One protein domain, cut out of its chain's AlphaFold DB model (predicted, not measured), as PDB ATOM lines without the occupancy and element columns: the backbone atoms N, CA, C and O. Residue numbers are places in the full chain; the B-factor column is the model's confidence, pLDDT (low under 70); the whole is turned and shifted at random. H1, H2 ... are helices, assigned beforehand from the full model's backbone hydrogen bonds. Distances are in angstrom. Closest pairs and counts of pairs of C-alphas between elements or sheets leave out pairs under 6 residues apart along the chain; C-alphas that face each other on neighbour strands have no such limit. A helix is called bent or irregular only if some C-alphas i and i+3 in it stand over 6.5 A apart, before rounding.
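Overview. This is residues 158 to 255 of the 1041 residues of the protein "Putative branched-chain-amino-acid aminotransferase" of Colletotrichum fructicola (strain Nara gc5) (UniProt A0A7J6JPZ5). Two pairs of helices are crossed on each other: H3 and H5 lie side by side, and H1 and H2, near each other, cross H3, the helix in the middle. Short H4 sits beyond one end of H3, near H1. The printed part has 98 residues, with five named helices in the order H1 to H5 and no named strand; its class is all helix. It is compact, with a radius of gyration of the C-alphas of 12.8 A and spans of 41 by 28 by 23 A.

Along the chain. Find C-alpha 164 at (203.244, 212.337, 197.746); from there H1 runs to residue 179, 19.9 A away, with a kink of 27 degrees near residue 173. H1 is irregular, but only just: C-alphas 176 and 179 are 6.6 A apart. Next come H2, residues 187 to 199, 18.4 A long, and H3, residues 206 to 223, 25.6 A. H4 is residues 227 to 231, and H5, residues 238 to 249, spans 16.9 A, ending at C-alpha 249, (205.518, 216.976, 174.525).

Arrangement. Begin at the hub, H3. H5 touches it at a shallow tilt of 17 degrees, opposite ways; their closest C-alphas, Ala 217 and Pro 238, are 4.6 A apart. H1 touches residues 215 to 223 of H3, about perpendicular at 80 degrees, closest at C-alphas Tyr 174 and Ala 219, 4.8 A. H2 touches residues 208 to 212 of H3 at 74 degrees, about perpendicular, closest at C-alphas Thr 193 and Gln 208, 6.5 A. H4 is close to H1 but not clearly touching: C-alphas Ile 166 and Tyr 229, the closest, are 7.9 A apart. H5 is apart from H1 and H2. Each O i to N i+4 pair is within hydrogen-bond range in H2, H3 and H4; 11 of 12 are in H1 and 7 of 8 in H5.

Size, cuts and confidence. The farthest C-alphas, Pro 227 and Asp 254, are 41.5 A apart. The printed part has no cut; the link H3 to H4 is tight and the others are short. Look for pLDDT under 70 at residue 158 and residues 250 to 255.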
ATOM      1  N   ASN A 158     193.023 219.116 183.307       65.44
ATOM      2  CA  ASN A 158     194.427 219.147 183.727       65.44
ATOM      3  C   ASN A 158     194.575 218.264 184.966       65.44
ATOM      4  O   ASN A 158     193.917 218.525 185.973       65.44
ATOM      5  N   ALA A 159     195.463 217.274 184.918       75.62
ATOM      6  CA  ALA A 159     195.843 216.532 186.110       75.62
ATOM      7  C   ALA A 159     196.673 217.427 187.033       75.62
ATOM      8  O   ALA A 159     197.647 218.056 186.604       75.62
ATOM      9  N   ALA A 160     196.316 217.451 188.313       76.94
ATOM     10  CA  ALA A 160     197.190 217.987 189.348       76.94
ATOM     11  C   ALA A 160     198.262 216.946 189.707       76.94
ATOM     12  O   ALA A 160     198.057 215.744 189.528       76.94
ATOM     13  N   LEU A 161     199.397 217.377 190.261       82.44
ATOM     14  CA  LEU A 161     200.326 216.420 190.867       82.44
ATOM     15  C   LEU A 161     199.637 215.726 192.051       82.44
ATOM     16  O   LEU A 161     199.049 216.417 192.890       82.44
ATOM     17  N   PRO A 162     199.679 214.386 192.137       88.06
ATOM     18  CA  PRO A 162     199.021 213.677 193.220       88.06
ATOM     19  C   PRO A 162     199.719 213.941 194.561       88.06
ATOM     20  O   PRO A 162     200.900 214.274 194.602       88.06
ATOM     21  N   PRO A 163     199.047 213.731 195.700       87.12
ATOM     22  CA  PRO A 163     199.715 213.713 196.996       87.12
ATOM     23  C   PRO A 163     200.919 212.755 197.014       87.12
ATOM     24  O   PRO A 163     200.854 211.651 196.465       87.12
ATOM     25  N   GLN A 164     202.004 213.129 197.706       86.31
ATOM     26  CA  GLN A 164     203.244 212.337 197.746       86.31
ATOM     27  C   GLN A 164     203.057 210.842 198.083       86.31
ATOM     28  O   GLN A 164     203.757 210.029 197.477       86.31
ATOM     29  N   PRO A 165     202.148 210.420 198.989       88.75
ATOM     30  CA  PRO A 165     201.905 208.995 199.225       88.75
ATOM     31  C   PRO A 165     201.434 208.250 197.970       88.75
ATOM     32  O   PRO A 165     201.935 207.166 197.678       88.75
ATOM     33  N   ILE A 166     200.526 208.855 197.195       90.75
ATOM     34  CA  ILE A 166     200.024 208.300 195.931       90.75
ATOM     35  C   ILE A 166     201.151 208.265 194.897       90.75
ATOM     36  O   ILE A 166     201.361 207.244 194.249       90.75
ATOM     37  N   ALA A 167     201.941 209.338 194.795       90.19
ATOM     38  CA  ALA A 167     203.086 209.398 193.889       90.19
ATOM     39  C   ALA A 167     204.133 208.309 194.185       90.19
ATOM     40  O   ALA A 167     204.630 207.665 193.265       90.19
ATOM     41  N   ARG A 168     204.439 208.061 195.468       92.12
ATOM     42  CA  ARG A 168     205.359 206.994 195.901       92.12
ATOM     43  C   ARG A 168     204.807 205.606 195.585       92.12
ATOM     44  O   ARG A 168     205.549 204.762 195.087       92.12
ATOM     45  N   PHE A 169     203.513 205.386 195.821       94.19
ATOM     46  CA  PHE A 169     202.843 204.140 195.450       94.19
ATOM     47  C   PHE A 169     202.913 203.896 193.935       94.19
ATOM     48  O   PHE A 169     203.322 202.823 193.492       94.19
ATOM     49  N   LEU A 170     202.575 204.909 193.131       95.00
ATOM     50  CA  LEU A 170     202.628 204.830 191.673       95.00
ATOM     51  C   LEU A 170     204.061 204.647 191.158       95.00
ATOM     52  O   LEU A 170     204.276 203.872 190.232       95.00
ATOM     53  N   PHE A 171     205.060 205.268 191.783       95.62
ATOM     54  CA  PHE A 171     206.463 205.040 191.436       95.62
ATOM     55  C   PHE A 171     206.895 203.589 191.705       95.62
ATOM     56  O   PHE A 171     207.484 202.946 190.836       95.62
ATOM     57  N   ALA A 172     206.522 203.017 192.853       95.00
ATOM     58  CA  ALA A 172     206.763 201.603 193.137       95.00
ATOM     59  C   ALA A 172     206.016 200.675 192.154       95.00
ATOM     60  O   ALA A 172     206.560 199.663 191.700       95.00
ATOM     61  N   ALA A 173     204.789 201.037 191.767       94.75
ATOM     62  CA  ALA A 173     204.030 200.320 190.748       94.75
ATOM     63  C   ALA A 173     204.693 200.401 189.361       94.75
ATOM     64  O   ALA A 173     204.748 199.385 188.667       94.75
ATOM     65  N   TYR A 174     205.249 201.559 188.980       96.94
ATOM     66  CA  TYR A 174     206.038 201.729 187.758       96.94
ATOM     67  C   TYR A 174     207.253 200.798 187.749       96.94
ATOM     68  O   TYR A 174     207.432 200.056 186.784       96.94
ATOM     69  N   ILE A 175     208.033 200.770 188.837       96.25
ATOM     70  CA  ILE A 175     209.216 199.901 188.958       96.25
ATOM     71  C   ILE A 175     208.820 198.436 188.744       96.25
ATOM     72  O   ILE A 175     209.390 197.736 187.907       96.25
ATOM     73  N   ARG A 176     207.792 197.984 189.471       93.12
ATOM     74  CA  ARG A 176     207.345 196.587 189.454       93.12
ATOM     75  C   ARG A 176     206.717 196.162 188.125       93.12
ATOM     76  O   ARG A 176     206.822 194.993 187.771       93.12
ATOM     77  N   ARG A 177     206.000 197.051 187.426       92.50
ATOM     78  CA  ARG A 177     205.122 196.661 186.301       92.50
ATOM     79  C   ARG A 177     205.504 197.207 184.939       92.50
ATOM     80  O   ARG A 177     205.041 196.653 183.946       92.50
ATOM     81  N   VAL A 178     206.313 198.257 184.885       94.81
ATOM     82  CA  VAL A 178     206.704 198.915 183.635       94.81
ATOM     83  C   VAL A 178     208.216 198.861 183.473       94.81
ATOM     84  O   VAL A 178     208.684 198.260 182.513       94.81
ATOM     85  N   HIS A 179     208.975 199.403 184.431       95.50
ATOM     86  CA  HIS A 179     210.440 199.481 184.365       95.50
ATOM     87  C   HIS A 179     211.098 198.112 184.193       95.50
ATOM     88  O   HIS A 179     211.995 197.966 183.376       95.50
ATOM     89  N   LEU A 180     210.595 197.089 184.895       93.81
ATOM     90  CA  LEU A 180     211.097 195.715 184.785       93.81
ATOM     91  C   LEU A 180     211.136 195.189 183.338       93.81
ATOM     92  O   LEU A 180     212.033 194.429 182.979       93.81
ATOM     93  N   TRP A 181     210.165 195.594 182.516       94.88
ATOM     94  CA  TRP A 181     210.034 195.180 181.118       94.88
ATOM     95  C   TRP A 181     210.565 196.222 180.127       94.88
ATOM     96  O   TRP A 181     210.778 195.891 178.966       94.88
ATOM     97  N   TRP A 182     210.769 197.464 180.574       95.94
ATOM     98  CA  TRP A 182     211.170 198.603 179.748       95.94
ATOM     99  C   TRP A 182     212.188 199.500 180.483       95.94
ATOM    100  O   TRP A 182     211.877 200.655 180.789       95.94
ATOM    101  N   PRO A 183     213.402 199.003 180.791       95.62
ATOM    102  CA  PRO A 183     214.342 199.674 181.692       95.62
ATOM    103  C   PRO A 183     215.164 200.786 181.009       95.62
ATOM    104  O   PRO A 183     216.376 200.854 181.181       95.62
ATOM    105  N   PHE A 184     214.551 201.659 180.207       95.00
ATOM    106  CA  PHE A 184     215.271 202.722 179.478       95.00
ATOM    107  C   PHE A 184     215.475 204.015 180.291       95.00
ATOM    108  O   PHE A 184     216.212 204.896 179.865       95.00
ATOM    109  N   ILE A 185     214.865 204.137 181.478       94.62
ATOM    110  CA  ILE A 185     214.997 205.309 182.360       94.62
ATOM    111  C   ILE A 185     215.764 204.927 183.628       94.62
ATOM    112  O   ILE A 185     215.402 203.979 184.310       94.62
ATOM    113  N   SER A 186     216.788 205.696 184.001       94.19
ATOM    114  CA  SER A 186     217.500 205.513 185.276       94.19
ATOM    115  C   SER A 186     216.573 205.774 186.475       94.19
ATOM    116  O   SER A 186     215.979 206.853 186.580       94.19
ATOM    117  N   LEU A 187     216.461 204.816 187.405       94.50
ATOM    118  CA  LEU A 187     215.627 204.967 188.606       94.50
ATOM    119  C   LEU A 187     216.144 206.061 189.557       94.50
ATOM    120  O   LEU A 187     215.318 206.842 190.035       94.50
ATOM    121  N   PRO A 188     217.465 206.202 189.812       93.75
ATOM    122  CA  PRO A 188     218.013 207.362 190.517       93.75
ATOM    123  C   PRO A 188     217.611 208.702 189.892       93.75
ATOM    124  O   PRO A 188     217.152 209.597 190.606       93.75
ATOM    125  N   PHE A 189     217.713 208.820 188.565       93.94
ATOM    126  CA  PHE A 189     217.334 210.033 187.840       93.94
ATOM    127  C   PHE A 189     215.836 210.333 187.964       93.94
ATOM    128  O   PHE A 189     215.449 211.464 188.266       93.94
ATOM    129  N   LEU A 190     214.983 209.321 187.783       95.25
ATOM    130  CA  LEU A 190     213.534 209.475 187.891       95.25
ATOM    131  C   LEU A 190     213.109 209.859 189.315       95.25
ATOM    132  O   LEU A 190     212.291 210.760 189.482       95.25
ATOM    133  N   ARG A 191     213.714 209.255 190.345       94.81
ATOM    134  CA  ARG A 191     213.446 209.588 191.753       94.81
ATOM    135  C   ARG A 191     213.815 211.037 192.081       94.81
ATOM    136  O   ARG A 191     213.005 211.742 192.680       94.81
ATOM    137  N   SER A 192     214.999 211.491 191.657       93.44
ATOM    138  CA  SER A 192     215.421 212.892 191.818       93.44
ATOM    139  C   SER A 192     214.493 213.847 191.065       93.44
ATOM    140  O   SER A 192     214.087 214.865 191.617       93.44
ATOM    141  N   THR A 193     214.078 213.481 189.850       93.75
ATOM    142  CA  THR A 193     213.152 214.288 189.042       93.75
ATOM    143  C   THR A 193     211.783 214.423 189.709       93.75
ATOM    144  O   THR A 193     211.236 215.522 189.748       93.75
ATOM    145  N   ILE A 194     211.244 213.337 190.276       92.69
ATOM    146  CA  ILE A 194     210.001 213.380 191.057       92.69
ATOM    147  C   ILE A 194     210.181 214.300 192.270       92.69
ATOM    148  O   ILE A 194     209.337 215.161 192.489       92.69
ATOM    149  N   GLY A 195     211.280 214.165 193.024       91.38
ATOM    150  CA  GLY A 195     211.578 215.024 194.176       91.38
ATOM    151  C   GLY A 195     211.592 216.512 193.817       91.38
ATOM    152  O   GLY A 195     210.813 217.282 194.377       91.38
ATOM    153  N   HIS A 196     212.382 216.893 192.809       91.12
ATOM    154  CA  HIS A 196     212.462 218.278 192.337       91.12
ATOM    155  C   HIS A 196     211.109 218.816 191.858       91.12
ATOM    156  O   HIS A 196     210.802 219.981 192.091       91.12
ATOM    157  N   LEU A 197     210.275 217.973 191.240       87.88
ATOM    158  CA  LEU A 197     208.951 218.380 190.775       87.88
ATOM    159  C   LEU A 197     207.990 218.711 191.931       87.88
ATOM    160  O   LEU A 197     207.108 219.541 191.741       87.88
ATOM    161  N   TYR A 198     208.149 218.095 193.112       85.50
ATOM    162  CA  TYR A 198     207.373 218.443 194.314       85.50
ATOM    163  C   TYR A 198     207.964 219.619 195.102       85.50
ATOM    164  O   TYR A 198     207.216 220.297 195.802       85.50
ATOM    165  N   GLU A 199     209.276 219.842 195.023       88.62
ATOM    166  CA  GLU A 199     209.965 220.924 195.739       88.62
ATOM    167  C   GLU A 199     209.874 222.266 195.000       88.62
ATOM    168  O   GLU A 199     209.467 223.267 195.586       88.62
ATOM    169  N   ASP A 200     210.233 222.289 193.714       83.62
ATOM    170  CA  ASP A 200     210.220 223.485 192.867       83.62
ATOM    171  C   ASP A 200     209.858 223.112 191.411       83.62
ATOM    172  O   ASP A 200     210.738 222.958 190.551       83.62
ATOM    173  N   PRO A 201     208.550 222.992 191.093       77.62
ATOM    174  CA  PRO A 201     208.095 222.641 189.750       77.62
ATOM    175  C   PRO A 201     208.611 223.588 188.657       77.62
ATOM    176  O   PRO A 201     208.743 223.176 187.498       77.62
ATOM    177  N   ALA A 202     208.900 224.855 188.993       75.25
ATOM    178  CA  ALA A 202     209.314 225.876 188.035       75.25
ATOM    179  C   ALA A 202     210.701 225.592 187.442       75.25
ATOM    180  O   ALA A 202     210.927 225.900 186.272       75.25
ATOM    181  N   ARG A 203     211.590 224.941 188.205       81.44
ATOM    182  CA  ARG A 203     212.944 224.568 187.758       81.44
ATOM    183  C   ARG A 203     213.002 223.300 186.910       81.44
ATOM    184  O   ARG A 203     214.012 223.067 186.251       81.44
ATOM    185  N   CYS A 204     211.952 222.478 186.910       85.75
ATOM    186  CA  CYS A 204     211.915 221.267 186.093       85.75
ATOM    187  C   CYS A 204     211.735 221.591 184.606       85.75
ATOM    188  O   CYS A 204     210.854 222.372 184.233       85.75
ATOM    189  N   SER A 205     212.513 220.921 183.751       88.94
ATOM    190  CA  SER A 205     212.387 221.046 182.297       88.94
ATOM    191  C   SER A 205     211.058 220.477 181.782       88.94
ATOM    192  O   SER A 205     210.403 219.666 182.445       88.94
ATOM    193  N   LEU A 206     210.662 220.861 180.563       87.38
ATOM    194  CA  LEU A 206     209.453 220.325 179.920       87.38
ATOM    195  C   LEU A 206     209.524 218.798 179.764       87.38
ATOM    196  O   LEU A 206     208.538 218.116 180.042       87.38
ATOM    197  N   TYR A 207     210.697 218.256 179.417       89.31
ATOM    198  CA  TYR A 207     210.937 216.812 179.366       89.31
ATOM    199  C   TYR A 207     210.762 216.149 180.739       89.31
ATOM    200  O   TYR A 207     210.099 215.123 180.835       89.31
ATOM    201  N   GLN A 208     211.295 216.735 181.817       91.19
ATOM    202  CA  GLN A 208     211.145 216.185 183.171       91.19
ATOM    203  C   GLN A 208     209.678 216.144 183.620       91.19
ATOM    204  O   GLN A 208     209.233 215.147 184.188       91.19
ATOM    205  N   ARG A 209     208.910 217.199 183.318       89.56
ATOM    206  CA  ARG A 209     207.464 217.252 183.592       89.56
ATOM    207  C   ARG A 209     206.703 216.200 182.783       89.56
ATOM    208  O   ARG A 209     205.904 215.456 183.349       89.56
ATOM    209  N   PHE A 210     206.995 216.099 181.484       91.31
ATOM    210  CA  PHE A 210     206.447 215.070 180.597       91.31
ATOM    211  C   PHE A 210     206.747 213.656 181.117       91.31
ATOM    212  O   PHE A 210     205.837 212.844 181.271       91.31
ATOM    213  N   LEU A 211     208.014 213.384 181.437       94.00
ATOM    214  CA  LEU A 211     208.511 212.096 181.910       94.00
ATOM    215  C   LEU A 211     207.741 211.623 183.144       94.00
ATOM    216  O   LEU A 211     207.225 210.506 183.150       94.00
ATOM    217  N   VAL A 212     207.635 212.471 184.172       94.62
ATOM    218  CA  VAL A 212     206.942 212.105 185.416       94.62
ATOM    219  C   VAL A 212     205.457 211.854 185.160       94.62
ATOM    220  O   VAL A 212     204.932 210.844 185.619       94.62
ATOM    221  N   LEU A 213     204.782 212.709 184.387       92.81
ATOM    222  CA  LEU A 213     203.357 212.535 184.087       92.81
ATOM    223  C   LEU A 213     203.077 211.255 183.292       92.81
ATOM    224  O   LEU A 213     202.137 210.532 183.614       92.81
ATOM    225  N   MET A 214     203.921 210.913 182.319       94.69
ATOM    226  CA  MET A 214     203.793 209.659 181.571       94.69
ATOM    227  C   MET A 214     204.058 208.427 182.440       94.69
ATOM    228  O   MET A 214     203.354 207.422 182.323       94.69
ATOM    229  N   VAL A 215     205.038 208.502 183.345       96.25
ATOM    230  CA  VAL A 215     205.303 207.450 184.338       96.25
ATOM    231  C   VAL A 215     204.090 207.245 185.249       96.25
ATOM    232  O   VAL A 215     203.672 206.102 185.451       96.25
ATOM    233  N   LEU A 216     203.486 208.328 185.747       94.88
ATOM    234  CA  LEU A 216     202.276 208.274 186.573       94.88
ATOM    235  C   LEU A 216     201.081 207.713 185.792       94.88
ATOM    236  O   LEU A 216     200.374 206.853 186.317       94.88
ATOM    237  N   ALA A 217     200.897 208.114 184.530       93.56
ATOM    238  CA  ALA A 217     199.842 207.596 183.660       93.56
ATOM    239  C   ALA A 217     199.955 206.072 183.478       93.56
ATOM    240  O   ALA A 217     198.995 205.329 183.708       93.56
ATOM    241  N   LEU A 218     201.153 205.587 183.131       94.81
ATOM    242  CA  LEU A 218     201.420 204.159 182.961       94.81
ATOM    243  C   LEU A 218     201.235 203.398 184.279       94.81
ATOM    244  O   LEU A 218     200.577 202.357 184.296       94.81
ATOM    245  N   ALA A 219     201.771 203.902 185.391       95.19
ATOM    246  CA  ALA A 219     201.641 203.264 186.699       95.19
ATOM    247  C   ALA A 219     200.189 203.192 187.186       95.19
ATOM    248  O   ALA A 219     199.753 202.146 187.676       95.19
ATOM    249  N   SER A 220     199.442 204.286 187.026       92.88
ATOM    250  CA  SER A 220     198.033 204.391 187.407       92.88
ATOM    251  C   SER A 220     197.184 203.424 186.580       92.88
ATOM    252  O   SER A 220     196.412 202.649 187.143       92.88
ATOM    253  N   SER A 221     197.432 203.337 185.266       90.56
ATOM    254  CA  SER A 221     196.784 202.357 184.381       90.56
ATOM    255  C   SER A 221     197.001 200.909 184.850       90.56
ATOM    256  O   SER A 221     196.049 200.138 184.947       90.56
ATOM    257  N   HIS A 222     198.229 200.538 185.237       89.31
ATOM    258  CA  HIS A 222     198.517 199.195 185.769       89.31
ATOM    259  C   HIS A 222     197.953 198.958 187.178       89.31
ATOM    260  O   HIS A 222     197.816 197.806 187.598       89.31
ATOM    261  N   SER A 223     197.640 200.026 187.912       90.88
ATOM    262  CA  SER A 223     197.159 199.971 189.293       90.88
ATOM    263  C   SER A 223     195.645 200.134 189.417       90.88
ATOM    264  O   SER A 223     195.119 199.904 190.503       90.88
ATOM    265  N   ALA A 224     194.926 200.453 188.336       83.62
ATOM    266  CA  ALA A 224     193.485 200.726 188.347       83.62
ATOM    267  C   ALA A 224     192.644 199.586 188.960       83.62
ATOM    268  O   ALA A 224     191.649 199.828 189.643       83.62
ATOM    269  N   GLY A 225     193.068 198.330 188.777       76.25
ATOM    270  CA  GLY A 225     192.427 197.162 189.394       76.25
ATOM    271  C   GLY A 225     192.756 196.956 190.880       76.25
ATOM    272  O   GLY A 225     192.008 196.268 191.578       76.25
ATOM    273  N   SER A 226     193.831 197.563 191.395       85.00
ATOM    274  CA  SER A 226     194.306 197.357 192.767       85.00
ATOM    275  C   SER A 226     193.327 197.944 193.792       85.00
ATOM    276  O   SER A 226     193.028 199.141 193.739       85.00
ATOM    277  N   PRO A 227     192.837 197.147 194.762       84.50
ATOM    278  CA  PRO A 227     192.037 197.665 195.870       84.50
ATOM    279  C   PRO A 227     192.799 198.691 196.714       84.50
ATOM    280  O   PRO A 227     192.191 199.601 197.265       84.50
ATOM    281  N   GLU A 228     194.122 198.545 196.819       87.56
ATOM    282  CA  GLU A 228     194.978 199.474 197.553       87.56
ATOM    283  C   GLU A 228     194.992 200.849 196.892       87.56
ATOM    284  O   GLU A 228     194.657 201.828 197.548       87.56
ATOM    285  N   TYR A 229     195.249 200.905 195.582       89.25
ATOM    286  CA  TYR A 229     195.240 202.162 194.833       89.25
ATOM    287  C   TYR A 229     193.862 202.835 194.865       89.25
ATOM    288  O   TYR A 229     193.760 204.031 195.120       89.25
ATOM    289  N   ARG A 230     192.780 202.054 194.712       85.81
ATOM    290  CA  ARG A 230     191.403 202.569 194.798       85.81
ATOM    291  C   ARG A 230     191.079 203.208 196.153       85.81
ATOM    292  O   ARG A 230     190.343 204.188 196.188       85.81
ATOM    293  N   ARG A 231     191.637 202.698 197.257       88.88
ATOM    294  CA  ARG A 231     191.463 203.292 198.597       88.88
ATOM    295  C   ARG A 231     192.225 204.601 198.787       88.88
ATOM    296  O   ARG A 231     191.869 205.359 199.681       88.88
ATOM    297  N   MET A 232     193.251 204.866 197.979       88.69
ATOM    298  CA  MET A 232     194.011 206.115 198.062       88.69
ATOM    299  C   MET A 232     193.261 207.313 197.464       88.69
ATOM    300  O   MET A 232     193.688 208.437 197.698       88.69
ATOM    301  N   LEU A 233     192.153 207.077 196.742       84.62
ATOM    302  CA  LEU A 233     191.279 208.111 196.174       84.62
ATOM    303  C   LEU A 233     192.056 209.154 195.351       84.62
ATOM    304  O   LEU A 233     191.927 210.357 195.572       84.62
ATOM    305  N   ASP A 234     192.880 208.685 194.408       85.12
ATOM    306  CA  ASP A 234     193.534 209.574 193.442       85.12
ATOM    307  C   ASP A 234     192.468 210.325 192.632       85.12
ATOM    308  O   ASP A 234     191.567 209.715 192.052       85.12
ATOM    309  N   VAL A 235     192.558 211.654 192.635       82.56
ATOM    310  CA  VAL A 235     191.599 212.543 191.962       82.56
ATOM    311  C   VAL A 235     191.810 212.514 190.447       82.56
ATOM    312  O   VAL A 235     190.884 212.794 189.689       82.56
ATOM    313  N   ASN A 236     193.018 212.157 190.002       84.31
ATOM    314  CA  ASN A 236     193.360 212.078 188.592       84.31
ATOM    315  C   ASN A 236     193.120 210.664 188.054       84.31
ATOM    316  O   ASN A 236     193.505 209.665 188.668       84.31
ATOM    317  N   SER A 237     192.563 210.572 186.851       85.81
ATOM    318  CA  SER A 237     192.529 209.321 186.099       85.81
ATOM    319  C   SER A 237     193.862 209.071 185.369       85.81
ATOM    320  O   SER A 237     194.623 210.011 185.106       85.81
ATOM    321  N   PRO A 238     194.151 207.821 184.947       87.94
ATOM    322  CA  PRO A 238     195.306 207.533 184.095       87.94
ATOM    323  C   PRO A 238     195.349 208.404 182.826       87.94
ATOM    324  O   PRO A 238     196.427 208.798 182.382       87.94
ATOM    325  N   ALA A 239     194.180 208.704 182.248       86.12
ATOM    326  CA  ALA A 239     194.055 209.515 181.043       86.12
ATOM    327  C   ALA A 239     194.361 210.997 181.305       86.12
ATOM    328  O   ALA A 239     194.997 211.625 180.461       86.12
ATOM    329  N   ASP A 240     193.997 211.539 182.474       85.06
ATOM    330  CA  ASP A 240     194.297 212.935 182.825       85.06
ATOM    331  C   ASP A 240     195.817 213.165 182.915       85.06
ATOM    332  O   ASP A 240     196.335 214.157 182.389       85.06
ATOM    333  N   TYR A 241     196.555 212.223 183.522       88.50
ATOM    334  CA  TYR A 241     198.023 212.269 183.556       88.50
ATOM    335  C   TYR A 241     198.623 212.242 182.148       88.50
ATOM    336  O   TYR A 241     199.499 213.051 181.836       88.50
ATOM    337  N   PHE A 242     198.126 211.348 181.286       88.44
ATOM    338  CA  PHE A 242     198.575 211.232 179.900       88.44
ATOM    339  C   PHE A 242     198.325 212.521 179.103       88.44
ATOM    340  O   PHE A 242     199.255 213.068 178.509       88.44
ATOM    341  N   GLN A 243     197.094 213.045 179.128       84.56
ATOM    342  CA  GLN A 243     196.714 214.262 178.403       84.56
ATOM    343  C   GLN A 243     197.525 215.477 178.869       84.56
ATOM    344  O   GLN A 243     197.994 216.269 178.051       84.56
ATOM    345  N   THR A 244     197.745 215.605 180.179       83.06
ATOM    346  CA  THR A 244     198.564 216.687 180.746       83.06
ATOM    347  C   THR A 244     200.027 216.544 180.334       83.06
ATOM    348  O   THR A 244     200.656 217.532 179.956       83.06
ATOM    349  N   GLY A 245     200.559 215.316 180.336       85.00
ATOM    350  CA  GLY A 245     201.892 215.008 179.825       85.00
ATOM    351  C   GLY A 245     202.051 215.436 178.366       85.00
ATOM    352  O   GLY A 245     202.976 216.178 178.041       85.00
ATOM    353  N   LEU A 246     201.108 215.059 177.498       85.31
ATOM    354  CA  LEU A 246     201.156 215.335 176.058       85.31
ATOM    355  C   LEU A 246     201.273 216.834 175.725       85.31
ATOM    356  O   LEU A 246     201.916 217.202 174.745       85.31
ATOM    357  N   ARG A 247     200.743 217.725 176.571       79.94
ATOM    358  CA  ARG A 247     200.919 219.178 176.399       79.94
ATOM    359  C   ARG A 247     202.371 219.616 176.509       79.94
ATOM    360  O   ARG A 247     202.785 220.527 175.801       79.94
ATOM    361  N   PHE A 248     203.154 218.989 177.381       79.19
ATOM    362  CA  PHE A 248     204.581 219.280 177.474       79.19
ATOM    363  C   PHE A 248     205.323 218.747 176.248       79.19
ATOM    364  O   PHE A 248     206.152 219.470 175.708       79.19
ATOM    365  N   PHE A 249     204.957 217.558 175.753       78.75
ATOM    366  CA  PHE A 249     205.518 216.976 174.525       78.75
ATOM    367  C   PHE A 249     205.394 217.900 173.309       78.75
ATOM    368  O   PHE A 249     206.375 218.130 172.605       78.75
ATOM    369  N   LEU A 250     204.219 218.503 173.105       65.88
ATOM    370  CA  LEU A 250     203.988 219.435 171.997       65.88
ATOM    371  C   LEU A 250     204.859 220.703 172.067       65.88
ATOM    372  O   LEU A 250     205.049 221.354 171.048       65.88
ATOM    373  N   ASN A 251     205.425 221.037 173.229       60.75
ATOM    374  CA  ASN A 251     206.118 222.303 173.462       60.75
ATOM    375  C   ASN A 251     207.660 222.219 173.495       60.75
ATOM    376  O   ASN A 251     208.289 223.265 173.596       60.75
ATOM    377  N   PHE A 252     208.300 221.040 173.403       63.53
ATOM    378  CA  PHE A 252     209.781 220.931 173.372       63.53
ATOM    379  C   PHE A 252     210.364 220.437 172.029       63.53
ATOM    380  O   PHE A 252     211.366 219.726 172.015       63.53
ATOM    381  N   HIS A 253     209.766 220.860 170.900       50.03
ATOM    382  CA  HIS A 253     210.047 220.461 169.499       50.03
ATOM    383  C   HIS A 253     211.527 220.455 169.025       50.03
ATOM    384  O   HIS A 253     211.810 219.909 167.960       50.03
ATOM    385  N   ASP A 254     212.478 220.960 169.811       49.00
ATOM    386  CA  ASP A 254     213.902 221.054 169.451       49.00
ATOM    387  C   ASP A 254     214.721 219.749 169.625       49.00
ATOM    388  O   ASP A 254     215.882 219.702 169.224       49.00
ATOM    389  N   HIS A 255     214.154 218.666 170.178       52.62
ATOM    390  CA  HIS A 255     214.923 217.479 170.623       52.62
ATOM    391  C   HIS A 255     214.607 216.173 169.864       52.62
ATOM    392  O   HIS A 255     214.800 215.072 170.376       52.62
TER     393      HIS A 255